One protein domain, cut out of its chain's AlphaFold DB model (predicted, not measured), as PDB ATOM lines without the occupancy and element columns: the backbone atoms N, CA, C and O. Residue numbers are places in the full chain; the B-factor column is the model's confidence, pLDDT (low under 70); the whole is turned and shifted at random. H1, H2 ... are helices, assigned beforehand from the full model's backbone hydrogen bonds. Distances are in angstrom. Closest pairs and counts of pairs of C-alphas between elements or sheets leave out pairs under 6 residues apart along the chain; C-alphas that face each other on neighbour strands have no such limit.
ATOM      1  N   PRO A 117      54.374 -14.447 128.762       90.88
ATOM      2  CA  PRO A 117      53.798 -14.016 130.029       90.88
ATOM      3  C   PRO A 117      54.864 -13.766 131.114       90.88
ATOM      4  O   PRO A 117      55.912 -14.423 131.119       90.88
ATOM      5  N   PRO A 118      54.605 -12.883 132.100       89.88
ATOM      6  CA  PRO A 118      55.616 -12.462 133.075       89.88
ATOM      7  C   PRO A 118      56.284 -13.609 133.843       89.88
ATOM      8  O   PRO A 118      57.487 -13.573 134.087       89.88
ATOM      9  N   ARG A 119      55.526 -14.648 134.217       88.31
ATOM     10  CA  ARG A 119      56.058 -15.784 134.986       88.31
ATOM     11  C   ARG A 119      57.092 -16.604 134.185       88.31
ATOM     12  O   ARG A 119      58.211 -16.722 134.676       88.31
ATOM     13  N   PRO A 120      56.783 -17.134 132.986       94.19
ATOM     14  CA  PRO A 120      57.787 -17.736 132.106       94.19
ATOM     15  C   PRO A 120      58.955 -16.804 131.775       94.19
ATOM     16  O   PRO A 120      60.111 -17.215 131.831       94.19
ATOM     17  N   LYS A 121      58.677 -15.521 131.524       91.06
ATOM     18  CA  LYS A 121      59.712 -14.526 131.220       91.06
ATOM     19  C   LYS A 121      60.698 -14.325 132.377       91.06
ATOM     20  O   LYS A 121      61.896 -14.180 132.147       91.06
ATOM     21  N   ASN A 122      60.219 -14.380 133.619       87.81
ATOM     22  CA  ASN A 122      61.075 -14.333 134.803       87.81
ATOM     23  C   ASN A 122      61.949 -15.585 134.940       87.81
ATOM     24  O   ASN A 122      63.086 -15.465 135.382       87.81
ATOM     25  N   VAL A 123      61.457 -16.767 134.548       93.56
ATOM     26  CA  VAL A 123      62.278 -17.990 134.515       93.56
ATOM     27  C   VAL A 123      63.437 -17.822 133.536       93.56
ATOM     28  O   VAL A 123      64.579 -18.049 133.923       93.56
ATOM     29  N   LEU A 124      63.173 -17.340 132.318       92.88
ATOM     30  CA  LEU A 124      64.228 -17.056 131.337       92.88
ATOM     31  C   LEU A 124      65.261 -16.066 131.897       92.88
ATOM     32  O   LEU A 124      66.460 -16.344 131.896       92.88
ATOM     33  N   PHE A 125      64.790 -14.962 132.482       87.19
ATOM     34  CA  PHE A 125      65.653 -13.930 133.057       87.19
ATOM     35  C   PHE A 125      66.532 -14.446 134.206       87.19
ATOM     36  O   PHE A 125      67.724 -14.154 134.249       87.19
ATOM     37  N   MET A 126      65.976 -15.240 135.129       88.06
ATOM     38  CA  MET A 126      66.743 -15.806 136.247       88.06
ATOM     39  C   MET A 126      67.824 -16.790 135.796       88.06
ATOM     40  O   MET A 126      68.809 -16.966 136.512       88.06
ATOM     41  N   ASN A 127      67.658 -17.396 134.620       92.19
ATOM     42  CA  ASN A 127      68.621 -18.325 134.038       92.19
ATOM     43  C   ASN A 127      69.527 -17.664 132.982       92.19
ATOM     44  O   ASN A 127      70.253 -18.358 132.279       92.19
ATOM     45  N   GLY A 128      69.510 -16.330 132.870       86.69
ATOM     46  CA  GLY A 128      70.384 -15.593 131.953       86.69
ATOM     47  C   GLY A 128      70.004 -15.704 130.476       86.69
ATOM     48  O   GLY A 128      70.785 -15.301 129.620       86.69
ATOM     49  N   ILE A 129      68.809 -16.208 130.160       90.62
ATOM     50  CA  ILE A 129      68.297 -16.268 128.789       90.62
ATOM     51  C   ILE A 129      67.626 -14.933 128.487       90.62
ATOM     52  O   ILE A 129      66.494 -14.669 128.903       90.62
ATOM     53  N   ILE A 130      68.364 -14.057 127.807       87.19
ATOM     54  CA  ILE A 130      67.951 -12.681 127.540       87.19
ATOM     55  C   ILE A 130      67.831 -12.474 126.032       87.19
ATOM     56  O   ILE A 130      68.818 -12.493 125.306       87.19
ATOM     57  N   GLY A 131      66.605 -12.221 125.580       85.12
ATOM     58  CA  GLY A 131      66.307 -11.889 124.189       85.12
ATOM     59  C   GLY A 131      65.828 -13.086 123.373       85.12
ATOM     60  O   GLY A 131      65.978 -14.240 123.775       85.12
ATOM     61  N   ALA A 132      65.229 -12.786 122.220       87.50
ATOM     62  CA  ALA A 132      64.638 -13.791 121.338       87.50
ATOM     63  C   ALA A 132      65.689 -14.763 120.779       87.50
ATOM     64  O   ALA A 132      65.426 -15.956 120.686       87.50
ATOM     65  N   GLU A 133      66.890 -14.270 120.467       86.69
ATOM     66  CA  GLU A 133      67.985 -15.088 119.934       86.69
ATOM     67  C   GLU A 133      68.459 -16.128 120.954       86.69
ATOM     68  O   GLU A 133      68.445 -17.318 120.656       86.69
ATOM     69  N   ALA A 134      68.790 -15.709 122.181       86.75
ATOM     70  CA  ALA A 134      69.204 -16.625 123.246       86.75
ATOM     71  C   ALA A 134      68.093 -17.619 123.619       86.75
ATOM     72  O   ALA A 134      68.369 -18.784 123.895       86.75
ATOM     73  N   PHE A 135      66.837 -17.170 123.606       94.12
ATOM     74  CA  PHE A 135      65.669 -18.012 123.856       94.12
ATOM     75  C   PHE A 135      65.505 -19.118 122.811       94.12
ATOM     76  O   PHE A 135      65.381 -20.289 123.171       94.12
ATOM     77  N   LEU A 136      65.547 -18.759 121.527       93.06
ATOM     78  CA  LEU A 136      65.436 -19.716 120.429       93.06
ATOM     79  C   LEU A 136      66.649 -20.637 120.349       93.06
ATOM     80  O   LEU A 136      66.486 -21.824 120.084       93.06
ATOM     81  N   GLN A 137      67.848 -20.111 120.594       90.31
ATOM     82  CA  GLN A 137      69.064 -20.916 120.621       90.31
ATOM     83  C   GLN A 137      68.993 -21.968 121.730       90.31
ATOM     84  O   GLN A 137      69.198 -23.147 121.464       90.31
ATOM     85  N   TYR A 138      68.588 -21.570 122.941       95.25
ATOM     86  CA  TYR A 138      68.403 -22.506 124.047       95.25
ATOM     87  C   TYR A 138      67.415 -23.622 123.695       95.25
ATOM     88  O   TYR A 138      67.690 -24.794 123.951       95.25
ATOM     89  N   PHE A 139      66.279 -23.263 123.092       96.06
ATOM     90  CA  PHE A 139      65.272 -24.237 122.685       96.06
ATOM     91  C   PHE A 139      65.788 -25.198 121.609       96.06
ATOM     92  O   PHE A 139      65.554 -26.395 121.713       96.06
ATOM     93  N   LYS A 140      66.535 -24.707 120.614       92.94
ATOM     94  CA  LYS A 140      67.161 -25.558 119.587       92.94
ATOM     95  C   LYS A 140      68.159 -26.550 120.182       92.94
ATOM     96  O   LYS A 140      68.209 -27.691 119.737       92.94
ATOM     97  N   ASP A 141      68.925 -26.117 121.178       92.12
ATOM     98  CA  ASP A 141      69.980 -26.934 121.779       92.12
ATOM     99  C   ASP A 141      69.432 -27.989 122.754       92.12
ATOM    100  O   ASP A 141      70.028 -29.055 122.902       92.12
ATOM    101  N   ASN A 142      68.307 -27.710 123.424       92.38
ATOM    102  CA  ASN A 142      67.795 -28.548 124.516       92.38
ATOM    103  C   ASN A 142      66.443 -29.214 124.222       92.38
ATOM    104  O   ASN A 142      66.105 -30.199 124.868       92.38
ATOM    105  N   GLY A 143      65.644 -28.676 123.299       91.88
ATOM    106  CA  GLY A 143      64.286 -29.137 122.988       91.88
ATOM    107  C   GLY A 143      63.223 -28.811 124.047       91.88
ATOM    108  O   GLY A 143      62.033 -28.870 123.753       91.88
ATOM    109  N   ASP A 144      63.618 -28.437 125.267       95.62
ATOM    110  CA  ASP A 144      62.726 -27.990 126.337       95.62
ATOM    111  C   ASP A 144      63.420 -27.003 127.299       95.62
ATOM    112  O   ASP A 144      64.573 -26.616 127.109       95.62
ATOM    113  N   PHE A 145      62.692 -26.561 128.329       96.62
ATOM    114  CA  PHE A 145      63.140 -25.617 129.352       96.62
ATOM    115  C   PHE A 145      63.074 -26.194 130.774       96.62
ATOM    116  O   PHE A 145      63.160 -25.435 131.742       96.62
ATOM    117  N   LEU A 146      62.885 -27.506 130.947       94.94
ATOM    118  CA  LEU A 146      62.722 -28.126 132.274       94.94
ATOM    119  C   LEU A 146      64.000 -28.064 133.113       94.94
ATOM    120  O   LEU A 146      63.948 -28.083 134.342       94.94
ATOM    121  N   THR A 147      65.144 -27.942 132.450       93.81
ATOM    122  CA  THR A 147      66.462 -27.772 133.067       93.81
ATOM    123  C   THR A 147      66.663 -26.384 133.687       93.81
ATOM    124  O   THR A 147      67.589 -26.196 134.476       93.81
ATOM    125  N   LEU A 148      65.785 -25.415 133.394       93.62
ATOM    126  CA  LEU A 148      65.858 -24.069 133.955       93.62
ATOM    127  C   LEU A 148      65.375 -24.012 135.405       93.62
ATOM    128  O   LEU A 148      64.309 -24.516 135.771       93.62
ATOM    129  N   MET A 149      66.113 -23.275 136.234       90.12
ATOM    130  CA  MET A 149      65.735 -23.037 137.621       90.12
ATOM    131  C   MET A 149      64.375 -22.331 137.698       90.12
ATOM    132  O   MET A 149      64.192 -21.241 137.152       90.12
ATOM    133  N   GLY A 150      63.427 -22.941 138.415       88.94
ATOM    134  CA  GLY A 150      62.075 -22.402 138.597       88.94
ATOM    135  C   GLY A 150      61.111 -22.693 137.443       88.94
ATOM    136  O   GLY A 150      59.982 -22.193 137.463       88.94
ATOM    137  N   CYS A 151      61.514 -23.508 136.463       94.50
ATOM    138  CA  CYS A 151      60.641 -23.959 135.388       94.50
ATOM    139  C   CYS A 151      59.854 -25.208 135.805       94.50
ATOM    140  O   CYS A 151      60.400 -26.297 135.940       94.50
ATOM    141  N   GLY A 152      58.548 -25.051 136.031       94.56
ATOM    142  CA  GLY A 152      57.629 -26.184 136.188       94.56
ATOM    143  C   GLY A 152      56.944 -26.545 134.868       94.56
ATOM    144  O   GLY A 152      56.885 -25.716 133.965       94.56
ATOM    145  N   ASN A 153      56.322 -27.725 134.791       95.94
ATOM    146  CA  ASN A 153      55.694 -28.267 133.570       95.94
ATOM    147  C   ASN A 153      54.786 -27.278 132.821       95.94
ATOM    148  O   ASN A 153      54.859 -27.179 131.602       95.94
ATOM    149  N   LYS A 154      53.957 -26.506 133.541       94.62
ATOM    150  CA  LYS A 154      53.091 -25.484 132.925       94.62
ATOM    151  C   LYS A 154      53.901 -24.373 132.260       94.62
ATOM    152  O   LYS A 154      53.584 -23.953 131.160       94.62
ATOM    153  N   THR A 155      54.941 -23.899 132.941       95.56
ATOM    154  CA  THR A 155      55.834 -22.865 132.415       95.56
ATOM    155  C   THR A 155      56.636 -23.389 131.232       95.56
ATOM    156  O   THR A 155      56.740 -22.681 130.239       95.56
ATOM    157  N   ASN A 156      57.120 -24.629 131.311       96.44
ATOM    158  CA  ASN A 156      57.797 -25.297 130.208       96.44
ATOM    159  C   ASN A 156      56.906 -25.369 128.963       96.44
ATOM    160  O   ASN A 156      57.296 -24.870 127.919       96.44
ATOM    161  N   ALA A 157      55.685 -25.894 129.100       95.75
ATOM    162  CA  ALA A 157      54.735 -25.993 127.993       95.75
ATOM    163  C   ALA A 157      54.459 -24.627 127.343       95.75
ATOM    164  O   ALA A 157      54.489 -24.513 126.125       95.75
ATOM    165  N   THR A 158      54.273 -23.576 128.152       94.88
ATOM    166  CA  THR A 158      54.128 -22.212 127.626       94.88
ATOM    167  C   THR A 158      55.371 -21.756 126.862       94.88
ATOM    168  O   THR A 158      55.240 -21.168 125.802       94.88
ATOM    169  N   LEU A 159      56.583 -21.989 127.368       95.69
ATOM    170  CA  LEU A 159      57.799 -21.562 126.667       95.69
ATOM    171  C   LEU A 159      57.993 -22.311 125.341       95.69
ATOM    172  O   LEU A 159      58.358 -21.680 124.355       95.69
ATOM    173  N   ILE A 160      57.699 -23.613 125.306       95.88
ATOM    174  CA  ILE A 160      57.747 -24.425 124.082       95.88
ATOM    175  C   ILE A 160      56.775 -23.872 123.038       95.88
ATOM    176  O   ILE A 160      57.202 -23.567 121.932       95.88
ATOM    177  N   GLU A 161      55.516 -23.626 123.414       95.06
ATOM    178  CA  GLU A 161      54.501 -23.071 122.505       95.06
ATOM    179  C   GLU A 161      54.967 -21.757 121.852       95.06
ATOM    180  O   GLU A 161      54.766 -21.528 120.661       95.06
ATOM    181  N   TYR A 162      55.617 -20.875 122.619       93.94
ATOM    182  CA  TYR A 162      56.152 -19.626 122.076       93.94
ATOM    183  C   TYR A 162      57.382 -19.853 121.193       93.94
ATOM    184  O   TYR A 162      57.536 -19.159 120.190       93.94
ATOM    185  N   ALA A 163      58.260 -20.791 121.546       93.19
ATOM    186  CA  ALA A 163      59.429 -21.109 120.736       93.19
ATOM    187  C   ALA A 163      59.026 -21.708 119.381       93.19
ATOM    188  O   ALA A 163      59.552 -21.286 118.355       93.19
ATOM    189  N   GLU A 164      58.052 -22.617 119.373       91.88
ATOM    190  CA  GLU A 164      57.495 -23.222 118.161       91.88
ATOM    191  C   GLU A 164      56.850 -22.170 117.256       91.88
ATOM    192  O   GLU A 164      57.218 -22.085 116.089       91.88
ATOM    193  N   LYS A 165      55.996 -21.290 117.800       90.31
ATOM    194  CA  LYS A 165      55.405 -20.176 117.031       90.31
ATOM    195  C   LYS A 165      56.463 -19.276 116.398       90.31
ATOM    196  O   LYS A 165      56.325 -18.842 115.260       90.31
ATOM    197  N   LEU A 166      57.531 -18.975 117.134       87.38
ATOM    198  CA  LEU A 166      58.626 -18.158 116.615       87.38
ATOM    199  C   LEU A 166      59.454 -18.891 115.550       87.38
ATOM    200  O   LEU A 166      59.939 -18.254 114.620       87.38
ATOM    201  N   ILE A 167      59.625 -20.210 115.666       86.88
ATOM    202  CA  ILE A 167      60.299 -21.024 114.647       86.88
ATOM    203  C   ILE A 167      59.439 -21.155 113.392       86.88
ATOM    204  O   ILE A 167      59.985 -21.097 112.295       86.88
ATOM    205  N   GLU A 168      58.124 -21.296 113.533       87.25
ATOM    206  CA  GLU A 168      57.177 -21.320 112.417       87.25
ATOM    207  C   GLU A 168      57.263 -20.018 111.609       87.25
ATOM    208  O   GLU A 168      57.528 -20.067 110.409       87.25
ATOM    209  N   LEU A 169      57.225 -18.863 112.285       82.88
ATOM    210  CA  LEU A 169      57.427 -17.545 111.664       82.88
ATOM    211  C   LEU A 169      58.768 -17.430 110.918       82.88
ATOM    212  O   LEU A 169      58.850 -16.796 109.869       82.88
ATOM    213  N   LEU A 170      59.830 -18.048 111.446       80.00
ATOM    214  CA  LEU A 170      61.138 -18.092 110.784       80.00
ATOM    215  C   LEU A 170      61.192 -19.111 109.635       80.00
ATOM    216  O   LEU A 170      61.955 -18.922 108.696       80.00
ATOM    217  N   SER A 171      60.405 -20.185 109.681       76.94
ATOM    218  CA  SER A 171      60.393 -21.241 108.656       76.94
ATOM    219  C   SER A 171      59.571 -20.843 107.429       76.94
ATOM    220  O   SER A 171      59.889 -21.250 106.310       76.94
ATOM    221  N   GLU A 172      58.561 -19.989 107.604       68.94
ATOM    222  CA  GLU A 172      57.863 -19.324 106.497       68.94
ATOM    223  C   GLU A 172      58.809 -18.439 105.654       68.94
ATOM    224  O   GLU A 172      58.540 -18.203 104.473       68.94
ATOM    225  N   GLU A 173      59.970 -18.016 106.187       62.19
ATOM    226  CA  GLU A 173      61.014 -17.337 105.400       62.19
ATOM    227  C   GLU A 173      61.677 -18.249 104.356       62.19
ATOM    228  O   GLU A 173      62.117 -17.767 103.305       62.19
ATOM    229  N   ASP A 174      61.774 -19.553 104.630       55.81
ATOM    230  CA  ASP A 174      62.514 -20.498 103.790       55.81
ATOM    231  C   ASP A 174      61.664 -21.072 102.649       55.81
ATOM    232  O   ASP A 174      62.203 -21.367 101.583       55.81
TER     233      ASP A 174
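This is residues 117 to 174 of the 179 residues of an uncharacterized protein of Candidatus Cyclonatronum proteinivorum (UniProt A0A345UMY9). A long helix, H3, has two shorter helices, H1 and H2, packed across it, so that the three run nearly at right angles to one another. H1 and the beginning of H3 meet near their ends and make a corner, H2 crosses H3 farther along, at residues 160 to 167, and the last residues of H3, 168 to 174, stick out as a free arm that adds to the length. The printed part has 58 residues with three named helices, in the order H1, H2, H3, and no named strand; the class is all helix. The whole is compact, with a radius of gyration of the C-alphas of 11.0 A, yet elongated in outline, spanning 35 by 21 by 20 A.

Start with H1, residues 118 to 126, and look from it to H3, residues 153 to 174. The two touch, through residues 155 to 159 of H3 alone, and their closest C-alphas are those of Pro 120 and Thr 155, 5.5 A apart. Their lines are about perpendicular, at 86 degrees. Next comes H2, residues 132 to 142, which is close to H1 but not clearly touching it: the closest C-alphas, those of Leu 124 and Phe 135, are 7.7 A apart. The lines of H1 and H2 are about perpendicular, at 76 degrees. H2 touches H3, through residues 160 to 167 of H3 alone, and the closest C-alphas, those of Leu 136 and Ala 163, are 6.2 A apart. Their lines are only just about perpendicular, at 73 degrees. In the backbones of H1 and H2 every O i to N i+4 pair is within hydrogen-bond range; in H3 it is 16 of 18.

Find C-alpha 118 at (55.616, -12.462, 133.075); from there H1 runs 12.0 A to C-alpha 126. Look for C-alpha 132 at (64.638, -13.791, 121.338), where H2 begins; it runs 15.4 A to C-alpha 142. H3 is the longest helix, with 22 residues; it runs 31.5 A from C-alpha 153 to C-alpha 174 at (62.514, -20.498, 103.790).

The two C-alphas farthest apart are those of Gly 150 and Asp 174, at 34.9 A. The printed part runs from residue 117 to residue 174 without a cut. The link from H1 to H2, five residues, is tight; the link from H2 to H3, ten residues, is short. The mean pLDDT of the printed part is 89.7, and if you look at the last lines you will find residues 172 to 174 under 70.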